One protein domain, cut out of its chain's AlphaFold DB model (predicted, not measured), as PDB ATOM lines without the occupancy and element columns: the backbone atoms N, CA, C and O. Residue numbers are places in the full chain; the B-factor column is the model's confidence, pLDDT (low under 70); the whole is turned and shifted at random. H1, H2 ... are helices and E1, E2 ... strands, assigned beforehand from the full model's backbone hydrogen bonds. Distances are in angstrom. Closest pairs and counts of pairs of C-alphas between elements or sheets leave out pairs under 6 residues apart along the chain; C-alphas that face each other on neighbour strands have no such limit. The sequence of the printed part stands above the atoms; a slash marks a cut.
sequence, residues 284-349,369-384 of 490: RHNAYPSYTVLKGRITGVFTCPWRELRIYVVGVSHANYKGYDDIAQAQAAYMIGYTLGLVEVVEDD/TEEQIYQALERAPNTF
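Overview. This is residues 284 to 349 and 369 to 384 of the 490 residues of an uncharacterized protein of Fibularhizoctonia sp. CBS 109695 (UniProt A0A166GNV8). A small sheet of three strands stands between two helices, short H1 over one face and longer H2 over the other, making three layers; a third helix, H3, lies beyond H2, away from the sheet. The printed part has 82 residues, with three named helices and three named strands in the order E1, E2, H1, E3, H2, H3, a mixed class. The antiparallel sheet has the order E2, E1, E3. The whole is compact, with a radius of gyration of the C-alphas of 13.2 A, and only just flat, spanning 36 by 28 by 16 A.

Arrangement. E1, residues 290 to 296, is the inner strand. It forms a hairpin with E2, residues 300 to 302, at 147 degrees between directions; N 291 and O 302 are 2.8 A apart, within hydrogen-bond range. E3, residues 320 to 324, is its other antiparallel neighbour, at 174 degrees, with N 292 and O 322 at 2.8 A. H2, residues 327 to 339, is on the sheet at a height of 8.2 A, along the strands; its closest C-alphas to E1 are Ala 330 and Thr 292, 5.5 A. On the opposite face H1, residues 306 to 312, has a height of 8.7 A and lies over E1, at 15 degrees on the local plane. E2, H1 and E3 form a split strand-helix-strand unit, two strands running the same way with E1 between them; its crossover is right-handed. H3, residues 370 to 379, is close to H2 but not clearly touching: the closest C-alphas, Thr 339 and Ile 373, are 7.0 A apart, at a shallow tilt of 22 degrees, opposite ways. In H2 and H3 every O i to N i+4 pair is within range; in H1 1 of 3 is, beside 3 of 4 O i to N i+3 pairs.

Along the chain. E1 begins at C-alpha 290 (-19.824, 19.675, -49.843) and measures 15.8 A, E2 6.4 A, H1 10.1 A, E3 13.7 A, H2 18.2 A and H3 14.5 A, ending at C-alpha 379 (-36.421, 8.345, -39.267).

Size, cuts and confidence. The C-alphas farthest apart, of Asp 349 and Arg 379, are 40.1 A apart. Residues 350 to 368 are not printed, and C-alphas 349 and 369 are 32.3 A apart across the cut. Of the links printed whole, none is long. The model's pLDDT is under 70 at residues 284, 369 to 370, 372 to 373 and 376.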
ATOM      1  N   ARG A 284      -6.452  11.089 -54.837       68.44
ATOM      2  CA  ARG A 284      -7.119  12.378 -54.902       68.44
ATOM      3  C   ARG A 284      -8.253  12.189 -53.916       68.44
ATOM      4  O   ARG A 284      -9.024  11.248 -54.081       68.44
ATOM      5  N   HIS A 285      -8.255  12.962 -52.829       71.00
ATOM      6  CA  HIS A 285      -9.421  12.984 -51.962       71.00
ATOM      7  C   HIS A 285     -10.596  13.171 -52.910       71.00
ATOM      8  O   HIS A 285     -10.522  14.063 -53.763       71.00
ATOM      9  N   ASN A 286     -11.568  12.260 -52.850       80.00
ATOM     10  CA  ASN A 286     -12.742  12.354 -53.698       80.00
ATOM     11  C   ASN A 286     -13.232  13.801 -53.593       80.00
ATOM     12  O   ASN A 286     -13.334  14.356 -52.491       80.00
ATOM     13  N   ALA A 287     -13.341  14.452 -54.749       87.81
ATOM     14  CA  ALA A 287     -13.760  15.835 -54.804       87.81
ATOM     15  C   ALA A 287     -15.252  15.823 -54.499       87.81
ATOM     16  O   ALA A 287     -16.055  15.485 -55.362       87.81
ATOM     17  N   TYR A 288     -15.586  16.102 -53.247       93.75
ATOM     18  CA  TYR A 288     -16.963  16.216 -52.815       93.75
ATOM     19  C   TYR A 288     -17.407  17.670 -53.011       93.75
ATOM     20  O   TYR A 288     -16.609  18.580 -52.761       93.75
ATOM     21  N   PRO A 289     -18.643  17.914 -53.473       95.38
ATOM     22  CA  PRO A 289     -19.190  19.262 -53.609       95.38
ATOM     23  C   PRO A 289     -19.440  19.934 -52.255       95.38
ATOM     24  O   PRO A 289     -19.462  21.158 -52.175       95.38
ATOM     25  N   SER A 290     -19.617  19.152 -51.189       96.00
ATOM     26  CA  SER A 290     -19.824  19.675 -49.843       96.00
ATOM     27  C   SER A 290     -19.021  18.901 -48.803       96.00
ATOM     28  O   SER A 290     -18.702  17.724 -48.974       96.00
ATOM     29  N   TYR A 291     -18.670  19.573 -47.713       96.50
ATOM     30  CA  TYR A 291     -17.916  19.021 -46.600       96.50
ATOM     31  C   TYR A 291     -18.528  19.452 -45.276       96.50
ATOM     32  O   TYR A 291     -18.984  20.578 -45.119       96.50
ATOM     33  N   THR A 292     -18.482  18.558 -44.300       96.00
ATOM     34  CA  THR A 292     -18.789  18.849 -42.900       96.00
ATOM     35  C   THR A 292     -17.508  18.784 -42.092       96.00
ATOM     36  O   THR A 292     -16.757  17.815 -42.224       96.00
ATOM     37  N   VAL A 293     -17.275  19.779 -41.241       96.94
ATOM     38  CA  VAL A 293     -16.200  19.783 -40.245       96.94
ATOM     39  C   VAL A 293     -16.844  19.810 -38.867       96.94
ATOM     40  O   VAL A 293     -17.417  20.822 -38.467       96.94
ATOM     41  N   LEU A 294     -16.763  18.681 -38.160       95.69
ATOM     42  CA  LEU A 294     -17.209  18.560 -36.772       95.69
ATOM     43  C   LEU A 294     -16.096  18.970 -35.808       95.69
ATOM     44  O   LEU A 294     -16.365  19.645 -34.829       95.69
ATOM     45  N   LYS A 295     -14.843  18.614 -36.107       94.94
ATOM     46  CA  LYS A 295     -13.683  19.019 -35.306       94.94
ATOM     47  C   LYS A 295     -12.623  19.673 -36.176       94.94
ATOM     48  O   LYS A 295     -12.082  19.022 -37.076       94.94
ATOM     49  N   GLY A 296     -12.326  20.937 -35.896       96.19
ATOM     50  CA  GLY A 296     -11.392  21.763 -36.663       96.19
ATOM     51  C   GLY A 296     -11.233  23.161 -36.063       96.19
ATOM     52  O   GLY A 296     -11.882  23.487 -35.078       96.19
ATOM     53  N   ARG A 297     -10.401  24.001 -36.683       95.19
ATOM     54  CA  ARG A 297     -10.252  25.432 -36.346       95.19
ATOM     55  C   ARG A 297     -11.531  26.221 -36.592       95.19
ATOM     56  O   ARG A 297     -11.818  27.182 -35.896       95.19
ATOM     57  N   ILE A 298     -12.284  25.819 -37.613       95.06
ATOM     58  CA  ILE A 298     -13.627  26.321 -37.896       95.06
ATOM     59  C   ILE A 298     -14.502  25.111 -38.196       95.06
ATOM     60  O   ILE A 298     -14.164  24.287 -39.051       95.06
ATOM     61  N   THR A 299     -15.616  25.005 -37.482       96.25
ATOM     62  CA  THR A 299     -16.611  23.948 -37.659       96.25
ATOM     63  C   THR A 299     -17.775  24.461 -38.495       96.25
ATOM     64  O   THR A 299     -18.080  25.653 -38.496       96.25
ATOM     65  N   GLY A 300     -18.430  23.568 -39.230       96.56
ATOM     66  CA  GLY A 300     -19.562  23.939 -40.074       96.56
ATOM     67  C   GLY A 300     -19.722  23.055 -41.299       96.56
ATOM     68  O   GLY A 300     -19.060  22.024 -41.454       96.56
ATOM     69  N   VAL A 301     -20.607  23.505 -42.184       96.88
ATOM     70  CA  VAL A 301     -20.822  22.936 -43.514       96.88
ATOM     71  C   VAL A 301     -20.215  23.877 -44.541       96.88
ATOM     72  O   VAL A 301     -20.455  25.081 -44.512       96.88
ATOM     73  N   PHE A 302     -19.443  23.323 -45.465       97.50
ATOM     74  CA  PHE A 302     -18.695  24.072 -46.460       97.50
ATOM     75  C   PHE A 302     -18.983  23.515 -47.849       97.50
ATOM     76  O   PHE A 302     -18.931  22.308 -48.060       97.50
ATOM     77  N   THR A 303     -19.232  24.395 -48.811       97.12
ATOM     78  CA  THR A 303     -19.432  24.060 -50.234       97.12
ATOM     79  C   THR A 303     -18.184  24.333 -51.080       97.12
ATOM     80  O   THR A 303     -18.231  24.313 -52.308       97.12
ATOM     81  N   CYS A 304     -17.053  24.631 -50.434       95.19
ATOM     82  CA  CYS A 304     -15.804  24.951 -51.110       95.19
ATOM     83  C   CYS A 304     -14.965  23.695 -51.418       95.19
ATOM     84  O   CYS A 304     -15.102  22.660 -50.755       95.19
ATOM     85  N   PRO A 305     -14.043  23.764 -52.397       95.06
ATOM     86  CA  PRO A 305     -13.128  22.665 -52.684       95.06
ATOM     87  C   PRO A 305     -12.246  22.310 -51.478       95.06
ATOM     88  O   PRO A 305     -11.790  23.184 -50.739       95.06
ATOM     89  N   TRP A 306     -11.854  21.034 -51.360       94.19
ATOM     90  CA  TRP A 306     -10.959  20.543 -50.293       94.19
ATOM     91  C   TRP A 306      -9.688  21.389 -50.086       94.19
ATOM     92  O   TRP A 306      -9.177  21.505 -48.972       94.19
ATOM     93  N   ARG A 307      -9.146  21.990 -51.155       93.38
ATOM     94  CA  ARG A 307      -7.940  22.835 -51.086       93.38
ATOM     95  C   ARG A 307      -8.119  24.048 -50.169       93.38
ATOM     96  O   ARG A 307      -7.131  24.461 -49.562       93.38
ATOM     97  N   GLU A 308      -9.325  24.596 -50.104       95.44
ATOM     98  CA  GLU A 308      -9.681  25.717 -49.238       95.44
ATOM     99  C   GLU A 308     -10.030  25.200 -47.846       95.44
ATOM    100  O   GLU A 308      -9.423  25.638 -46.877       95.44
ATOM    101  N   LEU A 309     -10.877  24.169 -47.753       95.94
ATOM    102  CA  LEU A 309     -11.288  23.576 -46.477       95.94
ATOM    103  C   LEU A 309     -10.118  23.096 -45.612       95.94
ATOM    104  O   LEU A 309     -10.161  23.194 -44.387       95.94
ATOM    105  N   ARG A 310      -9.054  22.567 -46.233       95.19
ATOM    106  CA  ARG A 310      -7.924  21.976 -45.500       95.19
ATOM    107  C   ARG A 310      -7.303  22.934 -44.480       95.19
ATOM    108  O   ARG A 310      -6.726  22.457 -43.513       95.19
ATOM    109  N   ILE A 311      -7.402  24.253 -44.670       95.31
ATOM    110  CA  ILE A 311      -6.850  25.235 -43.719       95.31
ATOM    111  C   ILE A 311      -7.542  25.176 -42.351       95.31
ATOM    112  O   ILE A 311      -6.935  25.558 -41.358       95.31
ATOM    113  N   TYR A 312      -8.774  24.659 -42.293       96.06
ATOM    114  CA  TYR A 312      -9.547  24.516 -41.061       96.06
ATOM    115  C   TYR A 312      -9.263  23.209 -40.314       96.06
ATOM    116  O   TYR A 312      -9.660  23.066 -39.166       96.06
ATOM    117  N   VAL A 313      -8.597  22.240 -40.943       95.62
ATOM    118  CA  VAL A 313      -8.396  20.893 -40.371       95.62
ATOM    119  C   VAL A 313      -6.929  20.477 -40.303       95.62
ATOM    120  O   VAL A 313      -6.566  19.609 -39.514       95.62
ATOM    121  N   VAL A 314      -6.056  21.074 -41.119       94.25
ATOM    122  CA  VAL A 314      -4.616  20.795 -41.089       94.25
ATOM    123  C   VAL A 314      -4.020  21.337 -39.794       94.25
ATOM    124  O   VAL A 314      -4.230  22.490 -39.445       94.25
ATOM    125  N   GLY A 315      -3.247  20.496 -39.106       92.62
ATOM    126  CA  GLY A 315      -2.635  20.833 -37.817       92.62
ATOM    127  C   GLY A 315      -3.521  20.512 -36.613       92.62
ATOM    128  O   GLY A 315      -3.003  20.400 -35.509       92.62
ATOM    129  N   VAL A 316      -4.817  20.260 -36.820       93.38
ATOM    130  CA  VAL A 316      -5.732  19.876 -35.744       93.38
ATOM    131  C   VAL A 316      -5.601  18.383 -35.457       93.38
ATOM    132  O   VAL A 316      -5.852  17.531 -36.316       93.38
ATOM    133  N   SER A 317      -5.202  18.051 -34.228       91.50
ATOM    134  CA  SER A 317      -5.119  16.660 -33.785       91.50
ATOM    135  C   SER A 317      -6.505  16.018 -33.795       91.50
ATOM    136  O   SER A 317      -7.463  16.569 -33.252       91.50
ATOM    137  N   HIS A 318      -6.611  14.848 -34.427       90.06
ATOM    138  CA  HIS A 318      -7.877  14.130 -34.594       90.06
ATOM    139  C   HIS A 318      -8.984  14.967 -35.259       90.06
ATOM    140  O   HIS A 318     -10.154  14.815 -34.911       90.06
ATOM    141  N   ALA A 319      -8.630  15.840 -36.213       94.25
ATOM    142  CA  ALA A 319      -9.611  16.572 -37.010       94.25
ATOM    143  C   ALA A 319     -10.685  15.626 -37.572       94.25
ATOM    144  O   ALA A 319     -10.367  14.570 -38.128       94.25
ATOM    145  N   ASN A 320     -11.950  16.021 -37.437       95.06
ATOM    146  CA  ASN A 320     -13.095  15.200 -37.807       95.06
ATOM    147  C   ASN A 320     -13.893  15.918 -38.893       95.06
ATOM    148  O   ASN A 320     -14.590  16.900 -38.630       95.06
ATOM    149  N   TYR A 321     -13.747  15.436 -40.124       95.50
ATOM    150  CA  TYR A 321     -14.403  15.988 -41.298       95.50
ATOM    151  C   TYR A 321     -14.806  14.878 -42.267       95.50
ATOM    152  O   TYR A 321     -14.195  13.806 -42.306       95.50
ATOM    153  N   LYS A 322     -15.826  15.141 -43.084       94.38
ATOM    154  CA  LYS A 322     -16.270  14.235 -44.147       94.38
ATOM    155  C   LYS A 322     -16.849  15.017 -45.320       94.38
ATOM    156  O   LYS A 322     -17.486  16.044 -45.119       94.38
ATOM    157  N   GLY A 323     -16.584  14.542 -46.536       93.81
ATOM    158  CA  GLY A 323     -17.194  15.071 -47.752       93.81
ATOM    159  C   GLY A 323     -18.459  14.305 -48.137       93.81
ATOM    160  O   GLY A 323     -18.556  13.104 -47.869       93.81
ATOM    161  N   TYR A 324     -19.408  15.017 -48.739       92.62
ATOM    162  CA  TYR A 324     -20.725  14.537 -49.147       92.62
ATOM    163  C   TYR A 324     -21.041  14.999 -50.569       92.62
ATOM    164  O   TYR A 324     -20.663  16.101 -50.977       92.62
ATOM    165  N   ASP A 325     -21.767  14.157 -51.304       92.12
ATOM    166  CA  ASP A 325     -22.211  14.442 -52.673       92.12
ATOM    167  C   ASP A 325     -23.336  15.492 -52.726       92.12
ATOM    168  O   ASP A 325     -23.582  16.071 -53.778       92.12
ATOM    169  N   ASP A 326     -23.979  15.778 -51.591       92.00
ATOM    170  CA  ASP A 326     -25.099  16.711 -51.474       92.00
ATOM    171  C   ASP A 326     -24.998  17.567 -50.199       92.00
ATOM    172  O   ASP A 326     -24.607  17.086 -49.131       92.00
ATOM    173  N   ILE A 327     -25.377  18.844 -50.311       92.81
ATOM    174  CA  ILE A 327     -25.325  19.819 -49.217       92.81
ATOM    175  C   ILE A 327     -26.308  19.470 -48.098       92.81
ATOM    176  O   ILE A 327     -25.959  19.640 -46.929       92.81
ATOM    177  N   ALA A 328     -27.489  18.931 -48.422       88.88
ATOM    178  CA  ALA A 328     -28.470  18.551 -47.407       88.88
ATOM    179  C   ALA A 328     -27.929  17.414 -46.524       88.88
ATOM    180  O   ALA A 328     -28.087  17.438 -45.302       88.88
ATOM    181  N   GLN A 329     -27.188  16.464 -47.112       89.06
ATOM    182  CA  GLN A 329     -26.500  15.413 -46.355       89.06
ATOM    183  C   GLN A 329     -25.405  15.971 -45.439       89.06
ATOM    184  O   GLN A 329     -25.263  15.513 -44.303       89.06
ATOM    185  N   ALA A 330     -24.641  16.960 -45.907       92.62
ATOM    186  CA  ALA A 330     -23.630  17.619 -45.086       92.62
ATOM    187  C   ALA A 330     -24.265  18.406 -43.921       92.62
ATOM    188  O   ALA A 330     -23.820  18.300 -42.780       92.62
ATOM    189  N   GLN A 331     -25.356  19.137 -44.170       90.12
ATOM    190  CA  GLN A 331     -26.116  19.843 -43.131       90.12
ATOM    191  C   GLN A 331     -26.676  18.892 -42.082       90.12
ATOM    192  O   GLN A 331     -26.464  19.099 -40.889       90.12
ATOM    193  N   ALA A 332     -27.306  17.806 -42.515       87.19
ATOM    194  CA  ALA A 332     -27.750  16.750 -41.625       87.19
ATOM    195  C   ALA A 332     -26.615  16.177 -40.760       87.19
ATOM    196  O   ALA A 332     -26.784  15.976 -39.557       87.19
ATOM    197  N   ALA A 333     -25.449  15.921 -41.361       90.31
ATOM    198  CA  ALA A 333     -24.284  15.396 -40.653       90.31
ATOM    199  C   ALA A 333     -23.757  16.366 -39.610       90.31
ATOM    200  O   ALA A 333     -23.426  15.950 -38.498       90.31
ATOM    201  N   TYR A 334     -23.722  17.652 -39.952       92.44
ATOM    202  CA  TYR A 334     -23.355  18.697 -39.016       92.44
ATOM    203  C   TYR A 334     -24.345  18.782 -37.860       92.44
ATOM    204  O   TYR A 334     -23.920  18.773 -36.710       92.44
ATOM    205  N   MET A 335     -25.650  18.778 -38.147       86.94
ATOM    206  CA  MET A 335     -26.693  18.808 -37.122       86.94
ATOM    207  C   MET A 335     -26.577  17.613 -36.177       86.94
ATOM    208  O   MET A 335     -26.548  17.813 -34.972       86.94
ATOM    209  N   ILE A 336     -26.408  16.391 -36.688       85.94
ATOM    210  CA  ILE A 336     -26.221  15.197 -35.844       85.94
ATOM    211  C   ILE A 336     -24.926  15.274 -35.028       85.94
ATOM    212  O   ILE A 336     -24.894  14.902 -33.857       85.94
ATOM    213  N   GLY A 337     -23.838  15.770 -35.614       88.69
ATOM    214  CA  GLY A 337     -22.602  15.991 -34.867       88.69
ATOM    215  C   GLY A 337     -22.779  17.026 -33.756       88.69
ATOM    216  O   GLY A 337     -22.288  16.832 -32.646       88.69
ATOM    217  N   TYR A 338     -23.514  18.100 -34.036       87.75
ATOM    218  CA  TYR A 338     -23.817  19.168 -33.093       87.75
ATOM    219  C   TYR A 338     -24.687  18.666 -31.940       87.75
ATOM    220  O   TYR A 338     -24.349  18.874 -30.774       87.75
ATOM    221  N   THR A 339     -25.755  17.927 -32.247       82.38
ATOM    222  CA  THR A 339     -26.644  17.347 -31.236       82.38
ATOM    223  C   THR A 339     -25.911  16.374 -30.318       82.38
ATOM    224  O   THR A 339     -26.086  16.433 -29.104       82.38
ATOM    225  N   LEU A 340     -25.027  15.538 -30.871       81.94
ATOM    226  CA  LEU A 340     -24.220  14.582 -30.105       81.94
ATOM    227  C   LEU A 340     -23.119  15.238 -29.249       81.94
ATOM    228  O   LEU A 340     -22.438  14.529 -28.499       81.94
ATOM    229  N   GLY A 341     -22.926  16.558 -29.360       86.06
ATOM    230  CA  GLY A 341     -21.844  17.285 -28.695       86.06
ATOM    231  C   GLY A 341     -20.465  16.939 -29.262       86.06
ATOM    232  O   GLY A 341     -19.481  16.928 -28.530       86.06
ATOM    233  N   LEU A 342     -20.394  16.588 -30.550       89.50
ATOM    234  CA  LEU A 342     -19.149  16.249 -31.254       89.50
ATOM    235  C   LEU A 342     -18.521  17.443 -31.971       89.50
ATOM    236  O   LEU A 342     -17.431  17.304 -32.528       89.50
ATOM    237  N   VAL A 343     -19.225  18.576 -32.017       93.38
ATOM    238  CA  VAL A 343     -18.716  19.798 -32.634       93.38
ATOM    239  C   VAL A 343     -17.726  20.455 -31.682       93.38
ATOM    240  O   VAL A 343     -18.101  20.908 -30.604       93.38
ATOM    241  N   GLU A 344     -16.461  20.487 -32.084       93.31
ATOM    242  CA  GLU A 344     -15.353  21.001 -31.286       93.31
ATOM    243  C   GLU A 344     -14.516  21.960 -32.134       93.31
ATOM    244  O   GLU A 344     -13.884  21.567 -33.122       93.31
ATOM    245  N   VAL A 345     -14.512  23.229 -31.732       94.81
ATOM    246  CA  VAL A 345     -13.619  24.241 -32.293       94.81
ATOM    247  C   VAL A 345     -12.290  24.142 -31.555       94.81
ATOM    248  O   VAL A 345     -12.238  24.314 -30.340       94.81
ATOM    249  N   VAL A 346     -11.224  23.824 -32.286       94.12
ATOM    250  CA  VAL A 346      -9.866  23.746 -31.740       94.12
ATOM    251  C   VAL A 346      -9.160  25.054 -32.049       94.12
ATOM    252  O   VAL A 346      -8.872  25.338 -33.212       94.12
ATOM    253  N   GLU A 347      -8.903  25.844 -31.014       93.12
ATOM    254  CA  GLU A 347      -8.108  27.062 -31.131       93.12
ATOM    255  C   GLU A 347      -6.645  26.708 -31.411       93.12
ATOM    256  O   GLU A 347      -6.140  25.663 -30.985       93.12
ATOM    257  N   ASP A 348      -5.972  27.557 -32.185       86.38
ATOM    258  CA  ASP A 348      -4.548  27.391 -32.423       86.38
ATOM    259  C   ASP A 348      -3.804  27.671 -31.117       86.38
ATOM    260  O   ASP A 348      -3.841  28.777 -30.581       86.38
ATOM    261  N   ASP A 349      -3.140  26.639 -30.596       76.88
ATOM    262  CA  ASP A 349      -2.192  26.769 -29.499       76.88
ATOM    263  C   ASP A 349      -0.949  27.489 -30.041       76.88
ATOM    264  O   ASP A 349       0.085  26.886 -30.334       76.88
ATOM    265  N   THR A 369     -31.995  15.304 -26.384       69.25
ATOM    266  CA  THR A 369     -31.625  14.124 -25.608       69.25
ATOM    267  C   THR A 369     -31.087  13.046 -26.544       69.25
ATOM    268  O   THR A 369     -31.459  12.969 -27.714       69.25
ATOM    269  N   GLU A 370     -30.197  12.197 -26.035       64.62
ATOM    270  CA  GLU A 370     -29.610  11.097 -26.811       64.62
ATOM    271  C   GLU A 370     -30.696  10.252 -27.514       64.62
ATOM    272  O   GLU A 370     -30.565   9.913 -28.689       64.62
ATOM    273  N   GLU A 371     -31.825  10.035 -26.837       70.69
ATOM    274  CA  GLU A 371     -33.030   9.395 -27.373       70.69
ATOM    275  C   GLU A 371     -33.596  10.112 -28.612       70.69
ATOM    276  O   GLU A 371     -33.898   9.475 -29.618       70.69
ATOM    277  N   GLN A 372     -33.708  11.445 -28.578       68.38
ATOM    278  CA  GLN A 372     -34.219  12.247 -29.695       68.38
ATOM    279  C   GLN A 372     -33.295  12.174 -30.911       68.38
ATOM    280  O   GLN A 372     -33.767  12.167 -32.047       68.38
ATOM    281  N   ILE A 373     -31.984  12.082 -30.684       69.75
ATOM    282  CA  ILE A 373     -30.998  11.939 -31.756       69.75
ATOM    283  C   ILE A 373     -31.130  10.567 -32.410       69.75
ATOM    284  O   ILE A 373     -31.154  10.486 -33.638       69.75
ATOM    285  N   TYR A 374     -31.262   9.500 -31.616       70.94
ATOM    286  CA  TYR A 374     -31.503   8.165 -32.161       70.94
ATOM    287  C   TYR A 374     -32.839   8.088 -32.893       70.94
ATOM    288  O   TYR A 374     -32.868   7.558 -33.993       70.94
ATOM    289  N   GLN A 375     -33.909   8.698 -32.382       72.44
ATOM    290  CA  GLN A 375     -35.187   8.760 -33.098       72.44
ATOM    291  C   GLN A 375     -35.084   9.540 -34.417       72.44
ATOM    292  O   GLN A 375     -35.661   9.137 -35.426       72.44
ATOM    293  N   ALA A 376     -34.341  10.650 -34.444       69.81
ATOM    294  CA  ALA A 376     -34.106  11.406 -35.673       69.81
ATOM    295  C   ALA A 376     -33.286  10.594 -36.688       69.81
ATOM    296  O   ALA A 376     -33.620  10.557 -37.870       69.81
ATOM    297  N   LEU A 377     -32.255   9.888 -36.218       72.75
ATOM    298  CA  LEU A 377     -31.473   8.949 -37.022       72.75
ATOM    299  C   LEU A 377     -32.301   7.751 -37.489       72.75
ATOM    300  O   LEU A 377     -32.072   7.239 -38.581       72.75
ATOM    301  N   GLU A 378     -33.262   7.302 -36.686       72.12
ATOM    302  CA  GLU A 378     -34.138   6.195 -37.039       72.12
ATOM    303  C   GLU A 378     -35.093   6.549 -38.171       72.12
ATOM    304  O   GLU A 378     -35.358   5.686 -39.005       72.12
ATOM    305  N   ARG A 379     -35.566   7.800 -38.203       72.19
ATOM    306  CA  ARG A 379     -36.421   8.345 -39.267       72.19
ATOM    307  C   ARG A 379     -35.647   8.694 -40.537       72.19
ATOM    308  O   ARG A 379     -36.261   8.864 -41.587       72.19
ATOM    309  N   ALA A 380     -34.326   8.830 -40.451       71.75
ATOM    310  CA  ALA A 380     -33.513   9.139 -41.612       71.75
ATOM    311  C   ALA A 380     -33.508   7.959 -42.607       71.75
ATOM    312  O   ALA A 380     -33.467   6.798 -42.191       71.75
ATOM    313  N   PRO A 381     -33.536   8.223 -43.926       75.62
ATOM    314  CA  PRO A 381     -33.553   7.162 -44.925       75.62
ATOM    315  C   PRO A 381     -32.276   6.312 -44.859       75.62
ATOM    316  O   PRO A 381     -31.200   6.811 -44.547       75.62
ATOM    317  N   ASN A 382     -32.355   5.032 -45.235       72.88
ATOM    318  CA  ASN A 382     -31.203   4.112 -45.208       72.88
ATOM    319  C   ASN A 382     -30.025   4.542 -46.114       72.88
ATOM    320  O   ASN A 382     -28.930   4.000 -45.997       72.88
ATOM    321  N   THR A 383     -30.238   5.509 -47.012       76.81
ATOM    322  CA  THR A 383     -29.213   6.127 -47.872       76.81
ATOM    323  C   THR A 383     -28.464   7.284 -47.201       76.81
ATOM    324  O   THR A 383     -27.501   7.815 -47.761       76.81
ATOM    325  N   PHE A 384     -28.900   7.705 -46.017       72.12
ATOM    326  CA  PHE A 384     -28.410   8.887 -45.328       72.12
ATOM    327  C   PHE A 384     -26.993   8.664 -44.773       72.12
ATOM    328  O   PHE A 384     -26.762   7.809 -43.925       72.12
TER     329      PHE A 384